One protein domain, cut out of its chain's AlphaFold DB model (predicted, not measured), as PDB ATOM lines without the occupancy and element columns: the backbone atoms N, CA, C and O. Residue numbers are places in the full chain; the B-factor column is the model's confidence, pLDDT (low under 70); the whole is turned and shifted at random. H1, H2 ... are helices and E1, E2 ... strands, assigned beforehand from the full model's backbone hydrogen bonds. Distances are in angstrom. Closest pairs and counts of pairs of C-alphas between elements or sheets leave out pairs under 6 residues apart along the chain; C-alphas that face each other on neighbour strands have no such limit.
ATOM      1  N   GLY A  10      34.701 -26.883  46.033       38.16
ATOM      2  CA  GLY A  10      33.502 -26.070  45.778       38.16
ATOM      3  C   GLY A  10      32.297 -26.908  45.317       38.16
ATOM      4  O   GLY A  10      32.492 -27.985  44.760       38.16
ATOM      5  N   THR A  11      31.054 -26.461  45.524       48.66
ATOM      6  CA  THR A  11      29.853 -27.064  44.897       48.66
ATOM      7  C   THR A  11      28.825 -26.002  44.536       48.66
ATOM      8  O   THR A  11      28.577 -25.085  45.315       48.66
ATOM      9  N   ILE A  12      28.215 -26.145  43.357       50.66
ATOM     10  CA  ILE A  12      27.139 -25.283  42.873       50.66
ATOM     11  C   ILE A  12      26.052 -26.165  42.258       50.66
ATOM     12  O   ILE A  12      26.283 -26.823  41.246       50.66
ATOM     13  N   CYS A  13      24.861 -26.149  42.856       50.78
ATOM     14  CA  CYS A  13      23.695 -26.853  42.333       50.78
ATOM     15  C   CYS A  13      23.172 -26.161  41.065       50.78
ATOM     16  O   CYS A  13      23.265 -24.941  40.953       50.78
ATOM     17  N   ILE A  14      22.541 -26.904  40.159       51.06
ATOM     18  CA  ILE A  14      21.824 -26.343  39.008       51.06
ATOM     19  C   ILE A  14      20.395 -26.891  39.060       51.06
ATOM     20  O   ILE A  14      20.249 -28.115  39.060       51.06
ATOM     21  N   PRO A  15      19.349 -26.051  39.173       47.69
ATOM     22  CA  PRO A  15      17.984 -26.543  39.038       47.69
ATOM     23  C   PRO A  15      17.772 -27.041  37.592       47.69
ATOM     24  O   PRO A  15      18.485 -26.609  36.703       47.69
ATOM     25  N   PRO A  16      16.858 -27.972  37.319       51.12
ATOM     26  CA  PRO A  16      16.612 -28.535  35.984       51.12
ATOM     27  C   PRO A  16      15.419 -27.878  35.266       51.12
ATOM     28  O   PRO A  16      14.604 -27.196  35.888       51.12
ATOM     29  N   ARG A  17      15.242 -28.215  33.981       51.72
ATOM     30  CA  ARG A  17      13.926 -28.185  33.309       51.72
ATOM     31  C   ARG A  17      13.117 -29.445  33.648       51.72
ATOM     32  O   ARG A  17      13.676 -30.532  33.769       51.72
ATOM     33  N   THR A  18      11.793 -29.325  33.720       48.91
ATOM     34  CA  THR A  18      10.859 -30.455  33.869       48.91
ATOM     35  C   THR A  18      10.939 -31.394  32.658       48.91
ATOM     36  O   THR A  18      10.331 -31.144  31.617       48.91
ATOM     37  N   ARG A  19      11.696 -32.490  32.770       52.41
ATOM     38  CA  ARG A  19      11.599 -33.655  31.875       52.41
ATOM     39  C   ARG A  19      11.388 -34.916  32.706       52.41
ATOM     40  O   ARG A  19      11.993 -35.065  33.764       52.41
ATOM     41  N   LYS A  20      10.553 -35.828  32.199       45.97
ATOM     42  CA  LYS A  20      10.345 -37.166  32.772       45.97
ATOM     43  C   LYS A  20      11.656 -37.949  32.782       45.97
ATOM     44  O   LYS A  20      12.355 -37.996  31.772       45.97
ATOM     45  N   VAL A  21      11.959 -38.588  33.909       48.97
ATOM     46  CA  VAL A  21      13.182 -39.377  34.118       48.97
ATOM     47  C   VAL A  21      12.801 -40.819  34.464       48.97
ATOM     48  O   VAL A  21      11.864 -41.019  35.243       48.97
ATOM     49  N   PRO A  22      13.523 -41.839  33.966       41.62
ATOM     50  CA  PRO A  22      13.399 -43.201  34.480       41.62
ATOM     51  C   PRO A  22      13.853 -43.253  35.954       41.62
ATOM     52  O   PRO A  22      14.891 -42.699  36.301       41.62
ATOM     53  N   ARG A  23      13.057 -43.896  36.824       39.59
ATOM     54  CA  ARG A  23      13.213 -44.057  38.299       39.59
ATOM     55  C   ARG A  23      14.629 -43.843  38.869       39.59
ATOM     56  O   ARG A  23      15.508 -44.563  38.455       39.59
ATOM     57  N   ASN A  24      14.816 -43.015  39.907       38.12
ATOM     58  CA  ASN A  24      15.943 -43.029  40.875       38.12
ATOM     59  C   ASN A  24      17.318 -43.524  40.350       38.12
ATOM     60  O   ASN A  24      17.784 -44.581  40.772       38.12
ATOM     61  N   HIS A  25      17.994 -42.763  39.482       45.69
ATOM     62  CA  HIS A  25      19.384 -43.053  39.097       45.69
ATOM     63  C   HIS A  25      20.318 -41.906  39.498       45.69
ATOM     64  O   HIS A  25      20.116 -40.754  39.119       45.69
ATOM     65  N   SER A  26      21.378 -42.229  40.241       45.84
ATOM     66  CA  SER A  26      22.569 -41.386  40.343       45.84
ATOM     67  C   SER A  26      23.447 -41.655  39.123       45.84
ATOM     68  O   SER A  26      23.964 -42.763  38.979       45.84
ATOM     69  N   HIS A  27      23.615 -40.670  38.242       48.75
ATOM     70  CA  HIS A  27      24.512 -40.809  37.100       48.75
ATOM     71  C   HIS A  27      25.914 -40.310  37.468       48.75
ATOM     72  O   HIS A  27      26.064 -39.138  37.818       48.75
ATOM     73  N   PRO A  28      26.967 -41.139  37.341       48.19
ATOM     74  CA  PRO A  28      28.309 -40.596  37.211       48.19
ATOM     75  C   PRO A  28      28.332 -39.778  35.912       48.19
ATOM     76  O   PRO A  28      28.166 -40.329  34.823       48.19
ATOM     77  N   LEU A  29      28.467 -38.453  36.014       45.53
ATOM     78  CA  LEU A  29      28.385 -37.571  34.844       45.53
ATOM     79  C   LEU A  29      29.660 -37.562  33.986       45.53
ATOM     80  O   LEU A  29      29.656 -36.979  32.906       45.53
ATOM     81  N   GLY A  30      30.709 -38.273  34.410       40.09
ATOM     82  CA  GLY A  30      32.034 -38.180  33.804       40.09
ATOM     83  C   GLY A  30      32.698 -36.852  34.183       40.09
ATOM     84  O   GLY A  30      32.074 -35.800  34.133       40.09
ATOM     85  N   GLY A  31      33.964 -36.898  34.601       51.00
ATOM     86  CA  GLY A  31      34.663 -35.716  35.125       51.00
ATOM     87  C   GLY A  31      34.446 -35.482  36.627       51.00
ATOM     88  O   GLY A  31      33.807 -36.279  37.308       51.00
ATOM     89  N   THR A  32      35.037 -34.405  37.156       55.50
ATOM     90  CA  THR A  32      35.167 -34.061  38.592       55.50
ATOM     91  C   THR A  32      33.850 -33.649  39.277       55.50
ATOM     92  O   THR A  32      33.866 -32.908  40.260       55.50
ATOM     93  N   GLY A  33      32.702 -34.095  38.762       58.09
ATOM     94  CA  GLY A  33      31.382 -33.731  39.262       58.09
ATOM     95  C   GLY A  33      30.434 -34.920  39.406       58.09
ATOM     96  O   GLY A  33      30.516 -35.908  38.677       58.09
ATOM     97  N   GLY A  34      29.521 -34.818  40.367       63.56
ATOM     98  CA  GLY A  34      28.406 -35.742  40.555       63.56
ATOM     99  C   GLY A  34      27.086 -35.005  40.381       63.56
ATOM    100  O   GLY A  34      26.970 -33.853  40.782       63.56
ATOM    101  N   ALA A  35      26.075 -35.650  39.808       64.06
ATOM    102  CA  ALA A  35      24.718 -35.123  39.841       64.06
ATOM    103  C   ALA A  35      23.742 -36.153  40.384       64.06
ATOM    104  O   ALA A  35      23.914 -37.363  40.224       64.06
ATOM    105  N   GLY A  36      22.701 -35.639  41.018       65.12
ATOM    106  CA  GLY A  36      21.576 -36.416  41.484       65.12
ATOM    107  C   GLY A  36      20.275 -35.670  41.243       65.12
ATOM    108  O   GLY A  36      20.249 -34.467  40.981       65.12
ATOM    109  N   ALA A  37      19.186 -36.411  41.351       65.62
ATOM    110  CA  ALA A  37      17.845 -35.867  41.356       65.62
ATOM    111  C   ALA A  37      17.160 -36.296  42.651       65.62
ATOM    112  O   ALA A  37      17.217 -37.465  43.033       65.62
ATOM    113  N   ILE A  38      16.510 -35.349  43.317       65.94
ATOM    114  CA  ILE A  38      15.562 -35.619  44.394       65.94
ATOM    115  C   ILE A  38      14.149 -35.405  43.858       65.94
ATOM    116  O   ILE A  38      13.926 -34.615  42.944       65.94
ATOM    117  N   ARG A  39      13.170 -36.119  44.406       66.56
ATOM    118  CA  ARG A  39      11.770 -35.943  44.011       66.56
ATOM    119  C   ARG A  39      11.283 -34.564  44.480       66.56
ATOM    120  O   ARG A  39      11.533 -34.196  45.624       66.56
ATOM    121  N   GLY A  40      10.627 -33.802  43.607       66.19
ATOM    122  CA  GLY A  40       9.946 -32.569  44.010       66.19
ATOM    123  C   GLY A  40       8.522 -32.829  44.498       66.19
ATOM    124  O   GLY A  40       8.063 -33.970  44.546       66.19
ATOM    125  N   GLU A  41       7.820 -31.753  44.847       74.06
ATOM    126  CA  GLU A  41       6.464 -31.798  45.417       74.06
ATOM    127  C   GLU A  41       5.426 -32.400  44.455       74.06
ATOM    128  O   GLU A  41       4.544 -33.138  44.879       74.06
ATOM    129  N   GLY A  42       5.586 -32.193  43.147       73.31
ATOM    130  CA  GLY A  42       4.782 -32.812  42.086       73.31
ATOM    131  C   GLY A  42       5.260 -34.207  41.660       73.31
ATOM    132  O   GLY A  42       5.014 -34.636  40.536       73.31
ATOM    133  N   GLY A  43       6.027 -34.915  42.491       69.44
ATOM    134  CA  GLY A  43       6.502 -36.260  42.167       69.44
ATOM    135  C   GLY A  43       7.596 -36.286  41.091       69.44
ATOM    136  O   GLY A  43       8.507 -35.456  41.094       69.44
ATOM    137  N   GLN A  44       7.547 -37.280  40.195       63.19
ATOM    138  CA  GLN A  44       8.578 -37.491  39.161       63.19
ATOM    139  C   GLN A  44       8.660 -36.341  38.152       63.19
ATOM    140  O   GLN A  44       9.750 -36.035  37.675       63.19
ATOM    141  N   ASP A  45       7.541 -35.667  37.885       67.00
ATOM    142  CA  ASP A  45       7.467 -34.555  36.932       67.00
ATOM    143  C   ASP A  45       8.060 -33.248  37.491       67.00
ATOM    144  O   ASP A  45       8.226 -32.272  36.765       67.00
ATOM    145  N   SER A  46       8.435 -33.244  38.774       65.12
ATOM    146  CA  SER A  46       8.995 -32.087  39.486       65.12
ATOM    147  C   SER A  46      10.357 -32.370  40.123       65.12
ATOM    148  O   SER A  46      10.763 -31.670  41.050       65.12
ATOM    149  N   ALA A  47      11.054 -33.423  39.678       64.50
ATOM    150  CA  ALA A  47      12.348 -33.797  40.236       64.50
ATOM    151  C   ALA A  47      13.280 -32.574  40.325       64.50
ATOM    152  O   ALA A  47      13.527 -31.906  39.325       64.50
ATOM    153  N   LYS A  48      13.786 -32.270  41.523       66.31
ATOM    154  CA  LYS A  48      14.772 -31.211  41.741       66.31
ATOM    155  C   LYS A  48      16.143 -31.826  41.526       66.31
ATOM    156  O   LYS A  48      16.549 -32.742  42.238       66.31
ATOM    157  N   TRP A  49      16.851 -31.350  40.519       66.88
ATOM    158  CA  TRP A  49      18.205 -31.805  40.262       66.88
ATOM    159  C   TRP A  49      19.201 -30.983  41.064       66.88
ATOM    160  O   TRP A  49      18.996 -29.802  41.352       66.88
ATOM    161  N   PHE A  50      20.293 -31.636  41.423       69.44
ATOM    162  CA  PHE A  50      21.481 -30.987  41.926       69.44
ATOM    163  C   PHE A  50      22.681 -31.545  41.173       69.44
ATOM    164  O   PHE A  50      22.770 -32.736  40.876       69.44
ATOM    165  N   CYS A  51      23.616 -30.662  40.864       68.88
ATOM    166  CA  CYS A  51      24.927 -31.020  40.366       68.88
ATOM    167  C   CYS A  51      25.931 -30.494  41.385       68.88
ATOM    168  O   CYS A  51      25.742 -29.422  41.946       68.88
ATOM    169  N   ALA A  52      26.962 -31.264  41.673       71.50
ATOM    170  CA  ALA A  52      28.084 -30.851  42.479       71.50
ATOM    171  C   ALA A  52      29.326 -31.000  41.621       71.50
ATOM    172  O   ALA A  52      29.720 -32.114  41.285       71.50
ATOM    173  N   ILE A  53      29.917 -29.871  41.238       74.25
ATOM    174  CA  ILE A  53      31.148 -29.839  40.454       74.25
ATOM    175  C   ILE A  53      32.279 -29.467  41.399       74.25
ATOM    176  O   ILE A  53      32.380 -28.320  41.830       74.25
ATOM    177  N   GLY A  54      33.113 -30.455  41.722       71.81
ATOM    178  CA  GLY A  54      34.280 -30.268  42.569       71.81
ATOM    179  C   GLY A  54      35.324 -29.404  41.869       71.81
ATOM    180  O   GLY A  54      35.705 -29.660  40.723       71.81
ATOM    181  N   THR A  55      35.794 -28.378  42.573       71.75
ATOM    182  CA  THR A  55      36.864 -27.478  42.127       71.75
ATOM    183  C   THR A  55      37.874 -27.254  43.251       71.75
ATOM    184  O   THR A  55      37.509 -27.163  44.423       71.75
ATOM    185  N   LYS A  56      39.165 -27.162  42.899       71.62
ATOM    186  CA  LYS A  56      40.259 -26.876  43.853       71.62
ATOM    187  C   LYS A  56      40.397 -25.388  44.177       71.62
ATOM    188  O   LYS A  56      41.035 -25.014  45.167       71.62
ATOM    189  N   GLU A  57      39.810 -24.561  43.328       75.06
ATOM    190  CA  GLU A  57      39.893 -23.110  43.343       75.06
ATOM    191  C   GLU A  57      38.492 -22.527  43.435       75.06
ATOM    192  O   GLU A  57      37.511 -23.156  43.036       75.06
ATOM    193  N   ARG A  58      38.399 -21.317  43.986       79.38
ATOM    194  CA  ARG A  58      37.139 -20.586  43.980       79.38
ATOM    195  C   ARG A  58      36.817 -20.238  42.531       79.38
ATOM    196  O   ARG A  58      37.602 -19.558  41.884       79.38
ATOM    197  N   ILE A  59      35.666 -20.696  42.062       82.06
ATOM    198  CA  ILE A  59      35.132 -20.332  40.753       82.06
ATOM    199  C   ILE A  59      34.109 -19.210  40.905       82.06
ATOM    200  O   ILE A  59      33.400 -19.129  41.913       82.06
ATOM    201  N   GLY A  60      34.069 -18.352  39.899       85.88
ATOM    202  CA  GLY A  60      33.064 -17.326  39.682       85.88
ATOM    203  C   GLY A  60      32.954 -17.105  38.181       85.88
ATOM    204  O   GLY A  60      33.883 -17.439  37.445       85.88
ATOM    205  N   PHE A  61      31.818 -16.582  37.742       90.06
ATOM    206  CA  PHE A  61      31.530 -16.376  36.331       90.06
ATOM    207  C   PHE A  61      31.131 -14.923  36.118       90.06
ATOM    208  O   PHE A  61      30.411 -14.346  36.928       90.06
ATOM    209  N   SER A  62      31.601 -14.334  35.024       92.50
ATOM    210  CA  SER A  62      31.181 -13.004  34.574       92.50
ATOM    211  C   SER A  62      29.767 -13.001  33.979       92.50
ATOM    212  O   SER A  62      29.152 -11.944  33.863       92.50
ATOM    213  N   GLY A  63      29.241 -14.178  33.619       92.44
ATOM    214  CA  GLY A  63      27.877 -14.361  33.131       92.44
ATOM    215  C   GLY A  63      27.587 -15.795  32.672       92.44
ATOM    216  O   GLY A  63      28.435 -16.689  32.756       92.44
ATOM    217  N   ALA A  64      26.371 -16.004  32.161       92.69
ATOM    218  CA  ALA A  64      25.847 -17.319  31.782       92.69
ATOM    219  C   ALA A  64      26.668 -18.035  30.691       92.69
ATOM    220  O   ALA A  64      26.820 -19.253  30.744       92.69
ATOM    221  N   GLU A  65      27.248 -17.303  29.736       95.12
ATOM    222  CA  GLU A  65      28.064 -17.893  28.662       95.12
ATOM    223  C   GLU A  65      29.377 -18.502  29.177       95.12
ATOM    224  O   GLU A  65      29.768 -19.601  28.779       95.12
ATOM    225  N   GLU A  66      30.045 -17.831  30.119       93.94
ATOM    226  CA  GLU A  66      31.268 -18.358  30.732       93.94
ATOM    227  C   GLU A  66      30.967 -19.601  31.580       93.94
ATOM    228  O   GLU A  66      31.664 -20.617  31.488       93.94
ATOM    229  N   ALA A  67      29.873 -19.554  32.342       90.56
ATOM    230  CA  ALA A  67      29.341 -20.704  33.062       90.56
ATOM    231  C   ALA A  67      29.024 -21.880  32.124       90.56
ATOM    232  O   ALA A  67      29.425 -23.011  32.399       90.56
ATOM    233  N   ARG A  68      28.354 -21.630  30.994       91.56
ATOM    234  CA  ARG A  68      28.035 -22.653  29.989       91.56
ATOM    235  C   ARG A  68      29.289 -23.330  29.464       91.56
ATOM    236  O   ARG A  68      29.343 -24.559  29.441       91.56
ATOM    237  N   LYS A  69      30.299 -22.545  29.082       92.50
ATOM    238  CA  LYS A  69      31.575 -23.073  28.589       92.50
ATOM    239  C   LYS A  69      32.254 -23.948  29.642       92.50
ATOM    240  O   LYS A  69      32.664 -25.066  29.344       92.50
ATOM    241  N   PHE A  70      32.277 -23.495  30.895       88.75
ATOM    242  CA  PHE A  70      32.799 -24.289  32.006       88.75
ATOM    243  C   PHE A  70      32.066 -25.632  32.166       88.75
ATOM    244  O   PHE A  70      32.706 -26.674  32.331       88.75
ATOM    245  N   LEU A  71      30.730 -25.632  32.097       86.19
ATOM    246  CA  LEU A  71      29.924 -26.853  32.172       86.19
ATOM    247  C   LEU A  71      30.175 -27.772  30.973       86.19
ATOM    248  O   LEU A  71      30.276 -28.983  31.160       86.19
ATOM    249  N   GLN A  72      30.329 -27.218  29.771       89.00
ATOM    250  CA  GLN A  72      30.630 -27.974  28.558       89.00
ATOM    251  C   GLN A  72      31.985 -28.688  28.647       89.00
ATOM    252  O   GLN A  72      32.089 -29.853  28.269       89.00
ATOM    253  N   ASP A  73      32.990 -28.031  29.222       86.25
ATOM    254  CA  ASP A  73      34.331 -28.597  29.368       86.25
ATOM    255  C   ASP A  73      34.409 -29.652  30.483       86.25
ATOM    256  O   ASP A  73      35.138 -30.642  30.380       86.25
ATOM    257  N   ARG A  74      33.689 -29.439  31.593       79.00
ATOM    258  CA  ARG A  74      33.834 -30.255  32.813       79.00
ATOM    259  C   ARG A  74      32.797 -31.352  32.960       79.00
ATOM    260  O   ARG A  74      33.099 -32.383  33.557       79.00
ATOM    261  N   CYS A  75      31.583 -31.103  32.494       77.75
ATOM    262  CA  CYS A  75      30.426 -31.941  32.752       77.75
ATOM    263  C   CYS A  75      29.364 -31.759  31.648       77.75
ATOM    264  O   CYS A  75      28.219 -31.424  31.958       77.75
ATOM    265  N   PRO A  76      29.699 -31.977  30.358       83.31
ATOM    266  CA  PRO A  76      28.858 -31.569  29.226       83.31
ATOM    267  C   PRO A  76      27.436 -32.128  29.292       83.31
ATOM    268  O   PRO A  76      26.480 -31.446  28.930       83.31
ATOM    269  N   ARG A  77      27.276 -33.335  29.845       79.88
ATOM    270  CA  ARG A  77      25.972 -33.987  30.026       79.88
ATOM    271  C   ARG A  77      24.999 -33.189  30.893       79.88
ATOM    272  O   ARG A  77      23.797 -33.358  30.752       79.88
ATOM    273  N   VAL A  78      25.473 -32.312  31.781       79.00
ATOM    274  CA  VAL A  78      24.583 -31.469  32.601       79.00
ATOM    275  C   VAL A  78      23.779 -30.489  31.742       79.00
ATOM    276  O   VAL A  78      22.655 -30.134  32.097       79.00
ATOM    277  N   LEU A  79      24.308 -30.105  30.576       83.44
ATOM    278  CA  LEU A  79      23.633 -29.220  29.626       83.44
ATOM    279  C   LEU A  79      22.455 -29.910  28.920       83.44
ATOM    280  O   LEU A  79      21.567 -29.231  28.423       83.44
ATOM    281  N   GLU A  80      22.371 -31.247  28.947       82.69
ATOM    282  CA  GLU A  80      21.192 -31.989  28.463       82.69
ATOM    283  C   GLU A  80      19.963 -31.789  29.372       82.69
ATOM    284  O   GLU A  80      18.822 -31.978  28.939       82.69
ATOM    285  N   PHE A  81      20.189 -31.406  30.635       74.06
ATOM    286  CA  PHE A  81      19.165 -31.313  31.681       74.06
ATOM    287  C   PHE A  81      18.909 -29.880  32.169       74.06
ATOM    288  O   PHE A  81      18.031 -29.658  33.009       74.06
ATOM    289  N   THR A  82      19.656 -28.904  31.656       74.75
ATOM    290  CA  THR A  82      19.637 -27.512  32.127       74.75
ATOM    291  C   THR A  82      19.319 -26.564  30.972       74.75
ATOM    292  O   THR A  82      19.752 -26.775  29.843       74.75
ATOM    293  N   GLY A  83      18.478 -25.559  31.229       80.38
ATOM    294  CA  GLY A  83      18.172 -24.487  30.277       80.38
ATOM    295  C   GLY A  83      18.936 -23.202  30.601       80.38
ATOM    296  O   GLY A  83      19.684 -23.146  31.575       80.38
ATOM    297  N   GLU A  84      18.719 -22.158  29.799       86.12
ATOM    298  CA  GLU A  84      19.401 -20.859  29.952       86.12
ATOM    299  C   GLU A  84      19.267 -20.269  31.358       86.12
ATOM    300  O   GLU A  84      20.255 -19.868  31.963       86.12
ATOM    301  N   GLU A  85      18.056 -20.281  31.914       83.88
ATOM    302  CA  GLU A  85      17.776 -19.768  33.260       83.88
ATOM    303  C   GLU A  85      18.587 -20.509  34.331       83.88
ATOM    304  O   GLU A  85      19.117 -19.916  35.265       83.88
ATOM    305  N   GLN A  86      18.716 -21.825  34.181       82.75
ATOM    306  CA  GLN A  86      19.430 -22.677  35.117       82.75
ATOM    307  C   GLN A  86      20.945 -22.423  35.054       82.75
ATOM    308  O   GLN A  86      21.610 -22.402  36.091       82.75
ATOM    309  N   VAL A  87      21.480 -22.197  33.851       85.69
ATOM    310  CA  VAL A  87      22.885 -21.825  33.637       85.69
ATOM    311  C   VAL A  87      23.169 -20.419  34.170       85.69
ATOM    312  O   VAL A  87      24.180 -20.226  34.842       85.69
ATOM    313  N   ALA A  88      22.267 -19.457  33.956       88.31
ATOM    314  CA  ALA A  88      22.372 -18.121  34.542       88.31
ATOM    315  C   ALA A  88      22.353 -18.183  36.079       88.31
ATOM    316  O   ALA A  88      23.242 -17.653  36.739       88.31
ATOM    317  N   ALA A  89      21.426 -18.951  36.659       84.56
ATOM    318  CA  ALA A  89      21.377 -19.170  38.101       84.56
ATOM    319  C   ALA A  89      22.639 -19.863  38.643       84.56
ATOM    320  O   ALA A  89      23.012 -19.640  39.791       84.56
ATOM    321  N   PHE A  90      23.291 -20.727  37.860       84.38
ATOM    322  CA  PHE A  90      24.585 -21.312  38.218       84.38
ATOM    323  C   PHE A  90      25.714 -20.276  38.172       84.38
ATOM    324  O   PHE A  90      26.551 -20.281  39.073       84.38
ATOM    325  N   ALA A  91      25.713 -19.389  37.174       89.06
ATOM    326  CA  ALA A  91      26.695 -18.315  37.042       89.06
ATOM    327  C   ALA A  91      26.688 -17.376  38.261       89.06
ATOM    328  O   ALA A  91      27.748 -17.040  38.784       89.06
ATOM    329  N   ASP A  92      25.491 -17.045  38.755       88.19
ATOM    330  CA  ASP A  92      25.291 -16.120  39.879       88.19
ATOM    331  C   ASP A  92      25.457 -16.776  41.260       88.19
ATOM    332  O   ASP A  92      25.526 -16.098  42.292       88.19
ATOM    333  N   ARG A  93      25.499 -18.112  41.331       84.81
ATOM    334  CA  ARG A  93      25.574 -18.811  42.615       84.81
ATOM    335  C   ARG A  93      26.946 -18.660  43.246       84.81
ATOM    336  O   ARG A  93      27.987 -18.928  42.653       84.81
ATOM    337  N   THR A  94      26.929 -18.354  44.540       83.00
ATOM    338  CA  THR A  94      28.141 -18.401  45.352       83.00
ATOM    339  C   THR A  94      28.670 -19.831  45.400       83.00
ATOM    340  O   THR A  94      27.972 -20.758  45.811       83.00
ATOM    341  N   CYS A  95      29.926 -20.006  45.000       78.19
ATOM    342  CA  CYS A  95      30.638 -21.258  45.191       78.19
ATOM    343  C   CYS A  95      30.923 -21.459  46.687       78.19
ATOM    344  O   CYS A  95      31.705 -20.713  47.283       78.19
ATOM    345  N   TYR A  96      30.284 -22.463  47.290       75.00
ATOM    346  CA  TYR A  96      30.478 -22.802  48.698       75.00
ATOM    347  C   TYR A  96      31.555 -23.856  48.878       75.00
ATOM    348  O   TYR A  96      31.635 -24.818  48.115       75.00
ATOM    349  N   HIS A  97      32.331 -23.708  49.947       71.62
ATOM    350  CA  HIS A  97      33.237 -24.747  50.403       71.62
ATOM    351  C   HIS A  97      32.433 -25.909  50.992       71.62
ATOM    352  O   HIS A  97      31.862 -25.777  52.072       71.62
ATOM    353  N   ILE A  98      32.406 -27.048  50.301       66.19
ATOM    354  CA  ILE A  98      31.901 -28.294  50.888       66.19
ATOM    355  C   ILE A  98      32.919 -28.776  51.926       66.19
ATOM    356  O   ILE A  98      34.126 -28.765  51.677       66.19
ATOM    357  N   GLY A  99      32.401 -29.075  53.119       60.03
ATOM    358  CA  GLY A  99      33.123 -29.143  54.389       60.03
ATOM    359  C   GLY A  99      34.409 -29.972  54.400       60.03
ATOM    360  O   GLY A  99      34.626 -30.882  53.602       60.03
TER     361      GLY A  99
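What this domain is: This is residues 10 to 99 of the 226 residues of an uncharacterized protein of Arthrobacter sp. QXT-31 (UniProt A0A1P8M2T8). A long two-stranded hairpin, E1 and E2, runs along the longest axis, and a loose cluster of three short helices, H1, H2 and H3, lies to one side of it. A long opening stretch with no named element, residues 10 to 32, meets the last strand, E3, at its start and the hairpin's E1 near its end. The 90 printed residues hold E1, E2, H1, H2, H3 and E3 in that order, a mixed class of helices and strands. The whole is compact, with a radius of gyration of the C-alphas of 12.7 A and spans of 35 by 25 by 21 A.

How they stand to each other: Begin at E1, residues 33 to 40, and E2, residues 43 to 53, antiparallel neighbours at 157 degrees in a hairpin; look for N 36 and O 50 at 2.9 A and N 48 and O 38 at 2.7 A. E2 bends by 72 degrees at residue 46. Residues 27 to 28 pair antiparallel with residues 34 to 35 of E1. H2, residues 76 to 80, has one C-alpha pair with E2 within 8 A, Cys 51 and Val 78 at 7.8 A. H1, residues 64 to 74, touches H2, closest at the C-alphas of Leu 71 and Val 78, 7.1 A. H1 also touches H3, residues 84 to 91, about perpendicular at 80 degrees, closest at the C-alphas of Ala 64 and Ala 88, 4.5 A. H2 and H3 are only just apart, their closest C-alphas 8.4 A from each other. E3, residues 96 to 98, pairs with no named strand, but its residues 96 to 97 pair antiparallel with residues 10 to 11. In H1 and H3 every O i to N i+4 pair is within hydrogen-bond range; in H2 it is 0 of 1, with 2 of 2 O i to N i+3 pairs.

Where its parts are: Find C-alpha 33 at (31.382, -33.731, 39.262); from there E1 runs 22.0 A to Gly 40, and E2 runs 25.5 A from Gly 43 to Ile 53. H1 covers 15.2 A from Ala 64, H2 7.7 A from Pro 76 and H3 10.5 A from Glu 84. E3 covers 6.1 A and ends at C-alpha 98, (31.901, -28.294, 50.888).

The domain as a whole: The two C-alphas farthest apart, those of Gly 42 and Glu 57, are 36.4 A apart. The printed part has no cut, and none of the links between named elements is long. Mean pLDDT of the printed part is 70.0; residues 10 to 40, 43 to 51 and 98 to 99 are under 70.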